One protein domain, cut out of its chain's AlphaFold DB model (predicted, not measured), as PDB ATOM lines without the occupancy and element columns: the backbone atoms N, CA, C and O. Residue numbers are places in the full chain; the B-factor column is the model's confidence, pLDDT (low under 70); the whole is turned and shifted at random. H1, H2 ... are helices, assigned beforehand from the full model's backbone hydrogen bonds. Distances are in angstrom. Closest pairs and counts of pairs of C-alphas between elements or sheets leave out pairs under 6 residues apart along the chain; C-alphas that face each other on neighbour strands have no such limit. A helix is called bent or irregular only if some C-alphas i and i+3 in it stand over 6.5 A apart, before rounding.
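AT A GLANCE: This is residues 92 to 147 of the 147 residues of an uncharacterized protein of Desulfuromonadales bacterium C00003096 (UniProt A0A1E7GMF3). A hairpin of two helices, H2 and H3, lies side by side with its ends open at one side, and the helix H1 stands crosswise at that open end, near where H2 begins and H3 ends. Residues 92 to 97 of H1 stick out free beyond the hairpin, and a short tail, residues 143 to 147, follows H3. The printed part has 56 residues with three named helices, in the order H1, H2, H3, and no named strand; the class is all helix. It is only just compact, close to loose, with a radius of gyration of the C-alphas of 12.1 A, and the C-alphas span 31 by 28 by 19 A.

HOW THE PARTS SIT: H1, residues 92 to 105, is joined by a tight link to H2, residues 108 to 123, and a second tight link leads from H2 to H3, residues 126 to 142. H1 and H2 are close but not clearly touching, the closest C-alphas being those of Leu 103 and Arg 111, 7.6 A apart. They run opposite ways at a steep tilt of 56 degrees. H1 and H3 only just touch, with 3 pairs of C-alphas within 8 A, through residues 99 to 102 of H1 and 140 to 141 of H3 alone. Their closest C-alphas are those of Arg 99 and Phe 141, 6.6 A apart, and their lines are only just about perpendicular, at 70.0 degrees. H2 and H3 form a helical hairpin: they touch, with 9 pairs of C-alphas within 8 A, and run opposite ways at a shallow tilt of 17 degrees. Their closest C-alphas are those of Ile 121 and Arg 129, 5.7 A apart. In H1 and H2 every O i to N i+4 pair is within hydrogen-bond range; in H3 11 of 13 are.

IN THESE COORDINATES: H1 begins at C-alpha 92, (-26.836, -15.066, 41.188), and is 20.3 A from first to last C-alpha. H2 begins at C-alpha 108, (-0.251, -13.865, 42.150), and measures 23.2 A. H3 also measures 23.2 A and ends at C-alpha 142, (-15.222, -12.951, 30.465). H3 is irregular, but only just: C-alphas 127 and 130 are 6.6 A apart.

THE WHOLE: The two C-alphas farthest apart are those of Pro 125 and Arg 147, at 34.1 A. The C-alphas of Lys 92 and Arg 147 are 28.7 A apart. The printed part has no cut and ends at Arg 147, the chain's last residue. Neither of the two links between helices is long. The mean pLDDT of the printed part is 83.4, and residues 143 to 147 are under 70.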
ATOM      1  N   LYS A  92     -27.727 -16.027  40.518       78.19
ATOM      2  CA  LYS A  92     -26.836 -15.066  41.188       78.19
ATOM      3  C   LYS A  92     -25.769 -15.795  42.000       78.19
ATOM      4  O   LYS A  92     -24.609 -15.379  41.958       78.19
ATOM      5  N   LYS A  93     -26.147 -16.871  42.697       77.19
ATOM      6  CA  LYS A  93     -25.208 -17.743  43.414       77.19
ATOM      7  C   LYS A  93     -24.205 -18.347  42.433       77.19
ATOM      8  O   LYS A  93     -23.011 -18.136  42.612       77.19
ATOM      9  N   GLN A  94     -24.671 -18.951  41.342       77.56
ATOM     10  CA  GLN A  94     -23.819 -19.551  40.313       77.56
ATOM     11  C   GLN A  94     -22.798 -18.558  39.736       77.56
ATOM     12  O   GLN A  94     -21.598 -18.827  39.735       77.56
ATOM     13  N   ARG A  95     -23.227 -17.344  39.369       78.44
ATOM     14  CA  ARG A  95     -22.300 -16.303  38.885       78.44
ATOM     15  C   ARG A  95     -21.248 -15.900  39.919       78.44
ATOM     16  O   ARG A  95     -20.130 -15.540  39.552       78.44
ATOM     17  N   MET A  96     -21.582 -15.900  41.213       78.88
ATOM     18  CA  MET A  96     -20.590 -15.643  42.267       78.88
ATOM     19  C   MET A  96     -19.551 -16.764  42.348       78.88
ATOM     20  O   MET A  96     -18.369 -16.474  42.540       78.88
ATOM     21  N   LEU A  97     -19.979 -18.012  42.172       77.19
ATOM     22  CA  LEU A  97     -19.113 -19.188  42.194       77.19
ATOM     23  C   LEU A  97     -18.137 -19.204  41.030       77.19
ATOM     24  O   LEU A  97     -16.938 -19.357  41.248       77.19
ATOM     25  N   GLU A  98     -18.625 -18.944  39.823       80.44
ATOM     26  CA  GLU A  98     -17.794 -18.851  38.621       80.44
ATOM     27  C   GLU A  98     -16.747 -17.744  38.756       80.44
ATOM     28  O   GLU A  98     -15.564 -17.950  38.485       80.44
ATOM     29  N   ARG A  99     -17.146 -16.568  39.258       81.00
ATOM     30  CA  ARG A  99     -16.208 -15.468  39.526       81.00
ATOM     31  C   ARG A  99     -15.167 -15.851  40.569       81.00
ATOM     32  O   ARG A  99     -14.000 -15.505  40.411       81.00
ATOM     33  N   HIS A 100     -15.579 -16.538  41.632       80.00
ATOM     34  CA  HIS A 100     -14.657 -17.012  42.656       80.00
ATOM     35  C   HIS A 100     -13.656 -18.017  42.076       80.00
ATOM     36  O   HIS A 100     -12.461 -17.871  42.310       80.00
ATOM     37  N   GLN A 101     -14.114 -18.980  41.276       80.19
ATOM     38  CA  GLN A 101     -13.246 -19.958  40.622       80.19
ATOM     39  C   GLN A 101     -12.231 -19.280  39.693       80.19
ATOM     40  O   GLN A 101     -11.038 -19.556  39.804       80.19
ATOM     41  N   LYS A 102     -12.669 -18.326  38.860       82.44
ATOM     42  CA  LYS A 102     -11.762 -17.550  37.996       82.44
ATOM     43  C   LYS A 102     -10.717 -16.781  38.803       82.44
ATOM     44  O   LYS A 102      -9.542 -16.816  38.469       82.44
ATOM     45  N   LEU A 103     -11.106 -16.154  39.918       82.75
ATOM     46  CA  LEU A 103     -10.153 -15.482  40.814       82.75
ATOM     47  C   LEU A 103      -9.124 -16.442  41.417       82.75
ATOM     48  O   LEU A 103      -7.964 -16.060  41.575       82.75
ATOM     49  N   GLN A 104      -9.533 -17.666  41.762       81.06
ATOM     50  CA  GLN A 104      -8.609 -18.679  42.275       81.06
ATOM     51  C   GLN A 104      -7.603 -19.132  41.209       81.06
ATOM     52  O   GLN A 104      -6.468 -19.435  41.558       81.06
ATOM     53  N   GLN A 105      -7.982 -19.102  39.932       84.75
ATOM     54  CA  GLN A 105      -7.108 -19.445  38.808       84.75
ATOM     55  C   GLN A 105      -6.122 -18.330  38.426       84.75
ATOM     56  O   GLN A 105      -5.130 -18.611  37.763       84.75
ATOM     57  N   LEU A 106      -6.358 -17.079  38.843       85.62
ATOM     58  CA  LEU A 106      -5.416 -15.987  38.579       85.62
ATOM     59  C   LEU A 106      -4.091 -16.209  39.315       85.62
ATOM     60  O   LEU A 106      -4.098 -16.507  40.518       85.62
ATOM     61  N   THR A 107      -2.976 -15.967  38.622       89.44
ATOM     62  CA  THR A 107      -1.634 -15.978  39.224       89.44
ATOM     63  C   THR A 107      -1.485 -14.855  40.263       89.44
ATOM     64  O   THR A 107      -2.261 -13.889  40.250       89.44
ATOM     65  N   PRO A 108      -0.511 -14.936  41.188       88.31
ATOM     66  CA  PRO A 108      -0.251 -13.865  42.150       88.31
ATOM     67  C   PRO A 108      -0.080 -12.486  41.491       88.31
ATOM     68  O   PRO A 108      -0.683 -11.513  41.946       88.31
ATOM     69  N   GLU A 109       0.637 -12.423  40.370       88.56
ATOM     70  CA  GLU A 109       0.907 -11.201  39.603       88.56
ATOM     71  C   GLU A 109      -0.381 -10.662  38.971       88.56
ATOM     72  O   GLU A 109      -0.676  -9.469  39.055       88.56
ATOM     73  N   GLN A 110      -1.208 -11.543  38.397       89.50
ATOM     74  CA  GLN A 110      -2.509 -11.167  37.837       89.50
ATOM     75  C   GLN A 110      -3.465 -10.640  38.911       89.50
ATOM     76  O   GLN A 110      -4.203  -9.684  38.668       89.50
ATOM     77  N   ARG A 111      -3.451 -11.232  40.113       88.56
ATOM     78  CA  ARG A 111      -4.242 -10.753  41.256       88.56
ATOM     79  C   ARG A 111      -3.764  -9.385  41.735       88.56
ATOM     80  O   ARG A 111      -4.594  -8.555  42.110       88.56
ATOM     81  N   GLU A 112      -2.455  -9.146  41.736       90.44
ATOM     82  CA  GLU A 112      -1.887  -7.847  42.089       90.44
ATOM     83  C   GLU A 112      -2.250  -6.778  41.050       90.44
ATOM     84  O   GLU A 112      -2.711  -5.696  41.423       90.44
ATOM     85  N   ALA A 113      -2.139  -7.099  39.759       91.56
ATOM     86  CA  ALA A 113      -2.558  -6.223  38.667       91.56
ATOM     87  C   ALA A 113      -4.049  -5.867  38.774       91.56
ATOM     88  O   ALA A 113      -4.398  -4.686  38.824       91.56
ATOM     89  N   LEU A 114      -4.915  -6.872  38.962       91.62
ATOM     90  CA  LEU A 114      -6.348  -6.683  39.201       91.62
ATOM     91  C   LEU A 114      -6.607  -5.753  40.397       91.62
ATOM     92  O   LEU A 114      -7.490  -4.893  40.351       91.62
ATOM     93  N   HIS A 115      -5.842  -5.905  41.484       91.31
ATOM     94  CA  HIS A 115      -5.961  -5.032  42.647       91.31
ATOM     95  C   HIS A 115      -5.590  -3.586  42.301       91.31
ATOM     96  O   HIS A 115      -6.351  -2.677  42.635       91.31
ATOM     97  N   LYS A 116      -4.442  -3.361  41.651       93.69
ATOM     98  CA  LYS A 116      -3.957  -2.023  41.275       93.69
ATOM     99  C   LYS A 116      -4.946  -1.313  40.353       93.69
ATOM    100  O   LYS A 116      -5.320  -0.170  40.619       93.69
ATOM    101  N   GLU A 117      -5.438  -2.006  39.330       92.62
ATOM    102  CA  GLU A 117      -6.436  -1.463  38.406       92.62
ATOM    103  C   GLU A 117      -7.740  -1.118  39.127       92.62
ATOM    104  O   GLU A 117      -8.278  -0.024  38.953       92.62
ATOM    105  N   TRP A 118      -8.212  -1.985  40.026       92.69
ATOM    106  CA  TRP A 118      -9.394  -1.693  40.833       92.69
ATOM    107  C   TRP A 118      -9.229  -0.450  41.718       92.69
ATOM    108  O   TRP A 118     -10.185   0.312  41.884       92.69
ATOM    109  N   GLN A 119      -8.039  -0.217  42.285       93.44
ATOM    110  CA  GLN A 119      -7.771   0.996  43.067       93.44
ATOM    111  C   GLN A 119      -7.764   2.246  42.187       93.44
ATOM    112  O   GLN A 119      -8.403   3.230  42.557       93.44
ATOM    113  N   ARG A 120      -7.145   2.187  41.000       93.38
ATOM    114  CA  ARG A 120      -7.186   3.288  40.026       93.38
ATOM    115  C   ARG A 120      -8.629   3.642  39.663       93.38
ATOM    116  O   ARG A 120      -9.010   4.802  39.736       93.38
ATOM    117  N   ILE A 121      -9.464   2.646  39.369       93.81
ATOM    118  CA  ILE A 121     -10.876   2.865  39.018       93.81
ATOM    119  C   ILE A 121     -11.645   3.568  40.140       93.81
ATOM    120  O   ILE A 121     -12.508   4.396  39.869       93.81
ATOM    121  N   LYS A 122     -11.362   3.262  41.410       91.31
ATOM    122  CA  LYS A 122     -12.023   3.942  42.534       91.31
ATOM    123  C   LYS A 122     -11.667   5.420  42.648       91.31
ATOM    124  O   LYS A 122     -12.461   6.160  43.220       91.31
ATOM    125  N   GLN A 123     -10.501   5.819  42.150       92.56
ATOM    126  CA  GLN A 123     -10.031   7.202  42.184       92.56
ATOM    127  C   GLN A 123     -10.598   8.035  41.027       92.56
ATOM    128  O   GLN A 123     -10.603   9.255  41.117       92.56
ATOM    129  N   LEU A 124     -11.118   7.395  39.974       92.69
ATOM    130  CA  LEU A 124     -11.745   8.093  38.852       92.69
ATOM    131  C   LEU A 124     -13.072   8.768  39.249       92.69
ATOM    132  O   LEU A 124     -13.743   8.283  40.179       92.69
ATOM    133  N   PRO A 125     -13.487   9.823  38.519       92.88
ATOM    134  CA  PRO A 125     -14.831  10.389  38.601       92.88
ATOM    135  C   PRO A 125     -15.909   9.310  38.397       92.88
ATOM    136  O   PRO A 125     -15.678   8.371  37.626       92.88
ATOM    137  N   PRO A 126     -17.057   9.373  39.102       88.81
ATOM    138  CA  PRO A 126     -18.122   8.366  39.029       88.81
ATOM    139  C   PRO A 126     -18.540   7.962  37.608       88.81
ATOM    140  O   PRO A 126     -18.808   6.781  37.372       88.81
ATOM    141  N   GLU A 127     -18.533   8.919  36.686       88.50
ATOM    142  CA  GLU A 127     -18.943   8.803  35.287       88.50
ATOM    143  C   GLU A 127     -18.048   7.805  34.532       88.50
ATOM    144  O   GLU A 127     -18.540   6.915  33.832       88.50
ATOM    145  N   ASP A 128     -16.738   7.845  34.788       89.56
ATOM    146  CA  ASP A 128     -15.751   6.980  34.132       89.56
ATOM    147  C   ASP A 128     -15.666   5.583  34.756       89.56
ATOM    148  O   ASP A 128     -15.230   4.613  34.120       89.56
ATOM    149  N   ARG A 129     -16.104   5.434  36.016       92.88
ATOM    150  CA  ARG A 129     -15.987   4.159  36.744       92.88
ATOM    151  C   ARG A 129     -16.714   3.034  36.030       92.88
ATOM    152  O   ARG A 129     -16.222   1.909  36.032       92.88
ATOM    153  N   SER A 130     -17.886   3.304  35.457       89.50
ATOM    154  CA  SER A 130     -18.719   2.267  34.837       89.50
ATOM    155  C   SER A 130     -17.983   1.553  33.698       89.50
ATOM    156  O   SER A 130     -17.850   0.325  33.715       89.50
ATOM    157  N   GLN A 131     -17.410   2.322  32.766       90.19
ATOM    158  CA  GLN A 131     -16.702   1.770  31.610       90.19
ATOM    159  C   GLN A 131     -15.440   1.019  32.025       90.19
ATOM    160  O   GLN A 131     -15.204  -0.105  31.578       90.19
ATOM    161  N   GLN A 132     -14.667   1.578  32.958       92.31
ATOM    162  CA  GLN A 132     -13.449   0.920  33.422       92.31
ATOM    163  C   GLN A 132     -13.747  -0.376  34.189       92.31
ATOM    164  O   GLN A 132     -13.048  -1.373  34.017       92.31
ATOM    165  N   ARG A 133     -14.829  -0.421  34.980       90.56
ATOM    166  CA  ARG A 133     -15.288  -1.661  35.631       90.56
ATOM    167  C   ARG A 133     -15.701  -2.717  34.614       90.56
ATOM    168  O   ARG A 133     -15.396  -3.890  34.820       90.56
ATOM    169  N   LYS A 134     -16.384  -2.318  33.538       89.44
ATOM    170  CA  LYS A 134     -16.777  -3.225  32.454       89.44
ATOM    171  C   LYS A 134     -15.547  -3.809  31.760       89.44
ATOM    172  O   LYS A 134     -15.484  -5.025  31.602       89.44
ATOM    173  N   LYS A 135     -14.553  -2.976  31.440       90.56
ATOM    174  CA  LYS A 135     -13.280  -3.410  30.843       90.56
ATOM    175  C   LYS A 135     -12.525  -4.382  31.753       90.56
ATOM    176  O   LYS A 135     -12.148  -5.464  31.316       90.56
ATOM    177  N   LEU A 136     -12.402  -4.046  33.039       90.38
ATOM    178  CA  LEU A 136     -11.782  -4.920  34.037       90.38
ATOM    179  C   LEU A 136     -12.515  -6.264  34.145       90.38
ATOM    180  O   LEU A 136     -11.897  -7.327  34.202       90.38
ATOM    181  N   HIS A 137     -13.851  -6.229  34.148       87.31
ATOM    182  CA  HIS A 137     -14.659  -7.441  34.172       87.31
ATOM    183  C   HIS A 137     -14.412  -8.306  32.930       87.31
ATOM    184  O   HIS A 137     -14.257  -9.519  33.048       87.31
ATOM    185  N   GLN A 138     -14.327  -7.689  31.751       88.19
ATOM    186  CA  GLN A 138     -14.055  -8.397  30.504       88.19
ATOM    187  C   GLN A 138     -12.687  -9.086  30.521       88.19
ATOM    188  O   GLN A 138     -12.619 -10.281  30.241       88.19
ATOM    189  N   GLN A 139     -11.643  -8.369  30.937       87.94
ATOM    190  CA  GLN A 139     -10.261  -8.851  30.959       87.94
ATOM    191  C   GLN A 139     -10.048 -10.051  31.892       87.94
ATOM    192  O   GLN A 139      -9.384 -11.006  31.509       87.94
ATOM    193  N   TYR A 140     -10.624 -10.026  33.098       85.88
ATOM    194  CA  TYR A 140     -10.357 -11.057  34.113       85.88
ATOM    195  C   TYR A 140     -11.464 -12.106  34.263       85.88
ATOM    196  O   TYR A 140     -11.230 -13.159  34.854       85.88
ATOM    197  N   PHE A 141     -12.685 -11.828  33.790       82.06
ATOM    198  CA  PHE A 141     -13.848 -12.668  34.089       82.06
ATOM    199  C   PHE A 141     -14.678 -13.096  32.874       82.06
ATOM    200  O   PHE A 141     -15.411 -14.069  33.027       82.06
ATOM    201  N   ASN A 142     -14.569 -12.464  31.698       76.56
ATOM    202  CA  ASN A 142     -15.222 -12.951  30.465       76.56
ATOM    203  C   ASN A 142     -14.240 -13.484  29.414       76.56
ATOM    204  O   ASN A 142     -14.649 -14.306  28.602       76.56
ATOM    205  N   GLY A 143     -12.976 -13.055  29.424       55.62
ATOM    206  CA  GLY A 143     -11.960 -13.560  28.504       55.62
ATOM    207  C   GLY A 143     -11.648 -15.033  28.761       55.62
ATOM    208  O   GLY A 143     -11.340 -15.427  29.888       55.62
ATOM    209  N   SER A 144     -11.730 -15.851  27.715       48.09
ATOM    210  CA  SER A 144     -11.041 -17.132  27.635       48.09
ATOM    211  C   SER A 144      -9.546 -16.872  27.814       48.09
ATOM    212  O   SER A 144      -8.874 -16.464  26.869       48.09
ATOM    213  N   ASN A 145      -9.004 -17.096  29.012       44.16
ATOM    214  CA  ASN A 145      -7.559 -17.263  29.169       44.16
ATOM    215  C   ASN A 145      -7.179 -18.645  28.612       44.16
ATOM    216  O   ASN A 145      -6.852 -19.568  29.348       44.16
ATOM    217  N   GLY A 146      -7.323 -18.775  27.295       43.47
ATOM    218  CA  GLY A 146      -6.661 -19.750  26.452       43.47
ATOM    219  C   GLY A 146      -5.759 -18.944  25.530       43.47
ATOM    220  O   GLY A 146      -6.227 -18.365  24.550       43.47
ATOM    221  N   ARG A 147      -4.496 -18.824  25.921       35.50
ATOM    222  CA  ARG A 147      -3.398 -18.747  24.967       35.50
ATOM    223  C   ARG A 147      -2.703 -20.089  25.025       35.50
ATOM    224  O   ARG A 147      -2.564 -20.588  26.165       35.50
TER     225      ARG A 147